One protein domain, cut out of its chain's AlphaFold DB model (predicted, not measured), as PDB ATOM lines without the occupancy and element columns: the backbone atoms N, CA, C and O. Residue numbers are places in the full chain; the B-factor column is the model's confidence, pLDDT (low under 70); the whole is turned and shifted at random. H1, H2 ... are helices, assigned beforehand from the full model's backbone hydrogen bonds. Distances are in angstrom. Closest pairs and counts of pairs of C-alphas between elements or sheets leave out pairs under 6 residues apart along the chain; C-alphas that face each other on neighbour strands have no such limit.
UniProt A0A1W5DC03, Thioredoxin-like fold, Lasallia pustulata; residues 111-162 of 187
ATOM      1  N   VAL A 111       8.599   9.939  63.557       96.75
ATOM      2  CA  VAL A 111       7.559   8.928  63.325       96.75
ATOM      3  C   VAL A 111       6.349   9.549  62.629       96.75
ATOM      4  O   VAL A 111       5.907   9.034  61.600       96.75
ATOM      5  N   GLY A 112       5.854  10.687  63.121       94.50
ATOM      6  CA  GLY A 112       4.751  11.413  62.493       94.50
ATOM      7  C   GLY A 112       5.082  11.875  61.074       94.50
ATOM      8  O   GLY A 112       4.254  11.744  60.169       94.50
ATOM      9  N   ARG A 113       6.318  12.331  60.834       95.75
ATOM     10  CA  ARG A 113       6.798  12.683  59.487       95.75
ATOM     11  C   ARG A 113       6.758  11.491  58.531       95.75
ATOM     12  O   ARG A 113       6.314  11.643  57.392       95.75
ATOM     13  N   LEU A 114       7.184  10.310  58.978       96.81
ATOM     14  CA  LEU A 114       7.149   9.092  58.166       96.81
ATOM     15  C   LEU A 114       5.718   8.605  57.904       96.81
ATOM     16  O   LEU A 114       5.430   8.168  56.790       96.81
ATOM     17  N   TRP A 115       4.802   8.735  58.869       97.06
ATOM     18  CA  TRP A 115       3.382   8.425  58.661       97.06
ATOM     19  C   TRP A 115       2.736   9.338  57.618       97.06
ATOM     20  O   TRP A 115       2.091   8.852  56.690       97.06
ATOM     21  N   VAL A 116       2.954  10.652  57.708       96.56
ATOM     22  CA  VAL A 116       2.453  11.597  56.696       96.56
ATOM     23  C   VAL A 116       3.076  11.323  55.326       96.56
ATOM     24  O   VAL A 116       2.383  11.395  54.309       96.56
ATOM     25  N   ASN A 117       4.355  10.945  55.275       97.38
ATOM     26  CA  ASN A 117       4.999  10.567  54.021       97.38
ATOM     27  C   ASN A 117       4.384   9.296  53.411       97.38
ATOM     28  O   ASN A 117       4.126   9.263  52.213       97.38
ATOM     29  N   GLN A 118       4.082   8.277  54.223       97.69
ATOM     30  CA  GLN A 118       3.382   7.073  53.763       97.69
ATOM     31  C   GLN A 118       2.001   7.410  53.180       97.69
ATOM     32  O   GLN A 118       1.616   6.866  52.143       97.69
ATOM     33  N   MET A 119       1.264   8.322  53.820       96.56
ATOM     34  CA  MET A 119      -0.046   8.762  53.329       96.56
ATOM     35  C   MET A 119       0.079   9.549  52.025       96.56
ATOM     36  O   MET A 119      -0.683   9.310  51.094       96.56
ATOM     37  N   THR A 120       1.079  10.428  51.929       96.62
ATOM     38  CA  THR A 120       1.401  11.157  50.696       96.62
ATOM     39  C   THR A 120       1.715  10.195  49.552       96.62
ATOM     40  O   THR A 120       1.132  10.325  48.482       96.62
ATOM     41  N   LEU A 121       2.584   9.204  49.774       97.50
ATOM     42  CA  LEU A 121       2.921   8.188  48.770       97.50
ATOM     43  C   LEU A 121       1.677   7.423  48.307       97.50
ATOM     44  O   LEU A 121       1.438   7.318  47.113       97.50
ATOM     45  N   THR A 122       0.827   6.998  49.245       95.00
ATOM     46  CA  THR A 122      -0.427   6.301  48.919       95.00
ATOM     47  C   THR A 122      -1.372   7.171  48.082       95.00
ATOM     48  O   THR A 122      -1.991   6.694  47.134       95.00
ATOM     49  N   ALA A 123      -1.503   8.457  48.420       93.50
ATOM     50  CA  ALA A 123      -2.333   9.384  47.657       93.50
ATOM     51  C   ALA A 123      -1.777   9.620  46.242       93.50
ATOM     52  O   ALA A 123      -2.551   9.756  45.295       93.50
ATOM     53  N   LEU A 124      -0.450   9.641  46.088       95.00
ATOM     54  CA  LEU A 124       0.197   9.761  44.784       95.00
ATOM     55  C   LEU A 124       0.047   8.483  43.949       95.00
ATOM     56  O   LEU A 124      -0.229   8.608  42.763       95.00
ATOM     57  N   ASP A 125       0.084   7.292  44.554       93.69
ATOM     58  CA  ASP A 125      -0.238   6.037  43.853       93.69
ATOM     59  C   ASP A 125      -1.678   6.061  43.301       93.69
ATOM     60  O   ASP A 125      -1.934   5.612  42.183       93.69
ATOM     61  N   TRP A 126      -2.633   6.634  44.046       91.12
ATOM     62  CA  TRP A 126      -4.000   6.852  43.545       91.12
ATOM     63  C   TRP A 126      -4.075   7.906  42.442       91.12
ATOM     64  O   TRP A 126      -4.869   7.760  41.515       91.12
ATOM     65  N   SER A 127      -3.275   8.968  42.539       92.44
ATOM     66  CA  SER A 127      -3.182   9.990  41.495       92.44
ATOM     67  C   SER A 127      -2.645   9.404  40.192       92.44
ATOM     68  O   SER A 127      -3.167   9.722  39.125       92.44
ATOM     69  N   ASP A 128      -1.628   8.549  40.281       91.38
ATOM     70  CA  ASP A 128      -1.061   7.856  39.131       91.38
ATOM     71  C   ASP A 128      -2.075   6.855  38.573       91.38
ATOM     72  O   ASP A 128      -2.338   6.860  37.376       91.38
ATOM     73  N   GLU A 129      -2.769   6.081  39.414       91.19
ATOM     74  CA  GLU A 129      -3.842   5.210  38.928       91.19
ATOM     75  C   GLU A 129      -4.953   5.982  38.196       91.19
ATOM     76  O   GLU A 129      -5.446   5.509  37.173       91.19
ATOM     77  N   ALA A 130      -5.340   7.162  38.687       91.38
ATOM     78  CA  ALA A 130      -6.315   8.019  38.016       91.38
ATOM     79  C   ALA A 130      -5.829   8.492  36.638       91.38
ATOM     80  O   ALA A 130      -6.625   8.525  35.700       91.38
ATOM     81  N   HIS A 131      -4.535   8.796  36.499       91.75
ATOM     82  CA  HIS A 131      -3.917   9.108  35.210       91.75
ATOM     83  C   HIS A 131      -3.949   7.902  34.257       91.75
ATOM     84  O   HIS A 131      -4.373   8.009  33.104       91.75
ATOM     85  N   GLU A 132      -3.577   6.721  34.755       92.12
ATOM     86  CA  GLU A 132      -3.544   5.489  33.961       92.12
ATOM     87  C   GLU A 132      -4.929   5.049  33.469       92.12
ATOM     88  O   GLU A 132      -5.018   4.284  32.514       92.12
ATOM     89  N   VAL A 133      -6.030   5.530  34.063       93.62
ATOM     90  CA  VAL A 133      -7.377   5.253  33.534       93.62
ATOM     91  C   VAL A 133      -7.553   5.798  32.119       93.62
ATOM     92  O   VAL A 133      -8.198   5.139  31.309       93.62
ATOM     93  N   HIS A 134      -6.982   6.961  31.803       91.38
ATOM     94  CA  HIS A 134      -7.081   7.556  30.467       91.38
ATOM     95  C   HIS A 134      -5.809   7.386  29.617       91.38
ATOM     96  O   HIS A 134      -5.858   7.651  28.418       91.38
ATOM     97  N   HIS A 135      -4.706   6.887  30.193       95.12
ATOM     98  CA  HIS A 135      -3.492   6.497  29.458       95.12
ATOM     99  C   HIS A 135      -2.987   5.067  29.764       95.12
ATOM    100  O   HIS A 135      -1.804   4.894  30.045       95.12
ATOM    101  N   PRO A 136      -3.827   4.016  29.690       94.69
ATOM    102  CA  PRO A 136      -3.461   2.672  30.159       94.69
ATOM    103  C   PRO A 136      -2.442   1.920  29.291       94.69
ATOM    104  O   PRO A 136      -1.932   0.885  29.718       94.69
ATOM    105  N   VAL A 137      -2.198   2.362  28.053       95.31
ATOM    106  CA  VAL A 137      -1.254   1.712  27.126       95.31
ATOM    107  C   VAL A 137       0.099   2.414  27.160       95.31
ATOM    108  O   VAL A 137       1.147   1.768  27.146       95.31
ATOM    109  N   GLY A 138       0.080   3.743  27.206       91.50
ATOM    110  CA  GLY A 138       1.288   4.542  27.297       91.50
ATOM    111  C   GLY A 138       0.982   6.028  27.387       91.50
ATOM    112  O   GLY A 138       0.144   6.556  26.655       91.50
ATOM    113  N   SER A 139       1.737   6.718  28.242       88.81
ATOM    114  CA  SER A 139       1.606   8.160  28.478       88.81
ATOM    115  C   SER A 139       2.026   9.029  27.287       88.81
ATOM    116  O   SER A 139       1.794  10.233  27.298       88.81
ATOM    117  N   SER A 140       2.698   8.455  26.284       90.88
ATOM    118  CA  SER A 140       3.082   9.151  25.050       90.88
ATOM    119  C   SER A 140       2.026   9.073  23.947       90.88
ATOM    120  O   SER A 140       2.181   9.750  22.935       90.88
ATOM    121  N   LEU A 141       1.014   8.216  24.105       93.00
ATOM    122  CA  LEU A 141      -0.088   8.074  23.156       93.00
ATOM    123  C   LEU A 141      -1.214   9.037  23.525       93.00
ATOM    124  O   LEU A 141      -1.481   9.281  24.706       93.00
ATOM    125  N   TRP A 142      -1.913   9.539  22.516       93.62
ATOM    126  CA  TRP A 142      -3.117  10.329  22.736       93.62
ATOM    127  C   TRP A 142      -4.210   9.458  23.365       93.62
ATOM    128  O   TRP A 142      -4.196   8.230  23.251       93.62
ATOM    129  N   TYR A 143      -5.165  10.082  24.058       93.56
ATOM    130  CA  TYR A 143      -6.297   9.355  24.644       93.56
ATOM    131  C   TYR A 143      -7.115   8.648  23.554       93.56
ATOM    132  O   TYR A 143      -7.502   7.491  23.706       93.56
ATOM    133  N   GLU A 144      -7.304   9.321  22.418       96.88
ATOM    134  CA  GLU A 144      -8.052   8.839  21.256       96.88
ATOM    135  C   GLU A 144      -7.469   7.544  20.666       96.88
ATOM    136  O   GLU A 144      -8.197   6.772  20.044       96.88
ATOM    137  N   GLU A 145      -6.181   7.280  20.892       97.00
ATOM    138  CA  GLU A 145      -5.481   6.081  20.420       97.00
ATOM    139  C   GLU A 145      -5.634   4.875  21.364       97.00
ATOM    140  O   GLU A 145      -5.213   3.777  21.012       97.00
ATOM    141  N   GLN A 146      -6.228   5.057  22.550       97.25
ATOM    142  CA  GLN A 146      -6.323   4.030  23.602       97.25
ATOM    143  C   GLN A 146      -7.679   4.031  24.336       97.25
ATOM    144  O   GLN A 146      -7.777   3.651  25.504       97.25
ATOM    145  N   VAL A 147      -8.748   4.476  23.660       96.88
ATOM    146  CA  VAL A 147     -10.093   4.639  24.248       96.88
ATOM    147  C   VAL A 147     -10.692   3.315  24.736       96.88
ATOM    148  O   VAL A 147     -11.341   3.287  25.784       96.88
ATOM    149  N   GLU A 148     -10.509   2.217  24.002       96.38
ATOM    150  CA  GLU A 148     -11.090   0.922  24.377       96.38
ATOM    151  C   GLU A 148     -10.394   0.334  25.615       96.38
ATOM    152  O   GLU A 148     -11.057  -0.123  26.551       96.38
ATOM    153  N   GLU A 149      -9.066   0.438  25.694       96.00
ATOM    154  CA  GLU A 149      -8.300   0.069  26.883       96.00
ATOM    155  C   GLU A 149      -8.633   0.976  28.071       96.00
ATOM    156  O   GLU A 149      -8.738   0.476  29.193       96.00
ATOM    157  N   ALA A 150      -8.847   2.276  27.840       95.44
ATOM    158  CA  ALA A 150      -9.222   3.242  28.875       95.44
ATOM    159  C   ALA A 150     -10.581   2.908  29.500       95.44
ATOM    160  O   ALA A 150     -10.716   2.872  30.727       95.44
ATOM    161  N   LYS A 151     -11.581   2.563  28.675       93.50
ATOM    162  CA  LYS A 151     -12.884   2.077  29.159       93.50
ATOM    163  C   LYS A 151     -12.714   0.856  30.057       93.50
ATOM    164  O   LYS A 151     -13.208   0.867  31.183       93.50
ATOM    165  N   ARG A 152     -11.951  -0.150  29.617       91.88
ATOM    166  CA  ARG A 152     -11.687  -1.355  30.420       91.88
ATOM    167  C   ARG A 152     -10.959  -1.025  31.726       91.88
ATOM    168  O   ARG A 152     -11.344  -1.512  32.784       91.88
ATOM    169  N   ARG A 153      -9.935  -0.166  31.683       91.50
ATOM    170  CA  ARG A 153      -9.175   0.242  32.875       91.50
ATOM    171  C   ARG A 153     -10.056   0.971  33.891       91.50
ATOM    172  O   ARG A 153      -9.894   0.764  35.093       91.50
ATOM    173  N   SER A 154     -11.014   1.775  33.425       90.88
ATOM    174  CA  SER A 154     -11.948   2.509  34.287       90.88
ATOM    175  C   SER A 154     -12.848   1.602  35.142       90.88
ATOM    176  O   SER A 154     -13.219   1.973  36.259       90.88
ATOM    177  N   GLU A 155     -13.151   0.392  34.659       88.19
ATOM    178  CA  GLU A 155     -13.943  -0.603  35.389       88.19
ATOM    179  C   GLU A 155     -13.150  -1.261  36.527       88.19
ATOM    180  O   GLU A 155     -13.742  -1.706  37.507       88.19
ATOM    181  N   GLU A 156     -11.817  -1.298  36.431       82.69
ATOM    182  CA  GLU A 156     -10.932  -1.943  37.411       82.69
ATOM    183  C   GLU A 156     -10.324  -0.974  38.434       82.69
ATOM    184  O   GLU A 156      -9.813  -1.417  39.465       82.69
ATOM    185  N   ALA A 157     -10.360   0.335  38.171       77.88
ATOM    186  CA  ALA A 157      -9.658   1.334  38.974       77.88
ATOM    187  C   ALA A 157     -10.036   1.269  40.467       77.88
ATOM    188  O   ALA A 157     -11.221   1.223  40.827       77.88
ATOM    189  N   THR A 158      -9.043   1.294  41.364       69.44
ATOM    190  CA  THR A 158      -9.276   1.036  42.800       69.44
ATOM    191  C   THR A 158     -10.018   2.158  43.535       69.44
ATOM    192  O   THR A 158     -10.586   1.927  44.608       69.44
ATOM    193  N   PHE A 159     -10.076   3.363  42.955       65.81
ATOM    194  CA  PHE A 159     -10.934   4.455  43.429       65.81
ATOM    195  C   PHE A 159     -12.389   4.335  42.933       65.81
ATOM    196  O   PHE A 159     -13.298   4.892  43.550       65.81
ATOM    197  N   SER A 160     -12.615   3.592  41.843       54.47
ATOM    198  CA  SER A 160     -13.921   3.353  41.211       54.47
ATOM    199  C   SER A 160     -14.640   2.140  41.820       54.47
ATOM    200  O   SER A 160     -15.859   2.156  42.018       54.47
ATOM    201  N   THR A 161     -13.901   1.090  42.205       46.19
ATOM    202  CA  THR A 161     -14.503  -0.190  42.601       46.19
ATOM    203  C   THR A 161     -14.602  -0.448  44.106       46.19
ATOM    204  O   THR A 161     -13.738  -0.169  44.937       46.19
ATOM    205  N   LYS A 162     -15.745  -1.036  44.460       49.34
ATOM    206  CA  LYS A 162     -16.182  -1.453  45.792       49.34
ATOM    207  C   LYS A 162     -15.124  -2.326  46.511       49.34
ATOM    208  O   LYS A 162     -14.837  -3.440  46.092       49.34
TER     209      LYS A 162
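What this domain is: This is residues 111 to 162 of the 187 residues of the protein "Thioredoxin-like fold" of Lasallia pustulata (UniProt A0A1W5DC03). One long straight helix, H1, makes the length of the model; its first residues, 111 to 125, stick out free, and after its last residue, 134, a long loop of residues 135 to 146 leads into a shorter helix, H2, which folds back beside residues 132 to 134 of H1 to make a lopsided helical hairpin. The printed part has 52 residues with two named helices, H1 then H2, and no named strand; its class is all helix. It is loose, with a radius of gyration of the C-alphas of 13.9 A, and flat, spanning 45 by 28 by 9 A.

Where its parts are: H1, residues 111 to 134, runs 36.0 A from C-alpha 111 at (7.559, 8.928, 63.325) to C-alpha 134 at (-7.081, 7.556, 30.467). H2, residues 147 to 156, measures 14.7 A and ends with C-alpha 156 at (-10.932, -1.943, 37.411).

How they stand to each other: H1 touches H2 with residues 132 to 134 alone; the closest C-alphas, those of His 134 and Ala 150, are 5.1 A apart. The two form a helical hairpin and run opposite ways at a steep tilt of 40 degrees. O i to N i+4 pairs are within hydrogen-bond range in 19 of 20 cases in H1 and 4 of 6 in H2.

The domain as a whole: The two C-alphas farthest apart, those of Val 111 and Glu 145, are 44.9 A apart. The printed part has no cut. The link from H1 to H2, 12 residues, is long. Mean pLDDT of the printed part is 90.0; residues 158 to 162 are under 70.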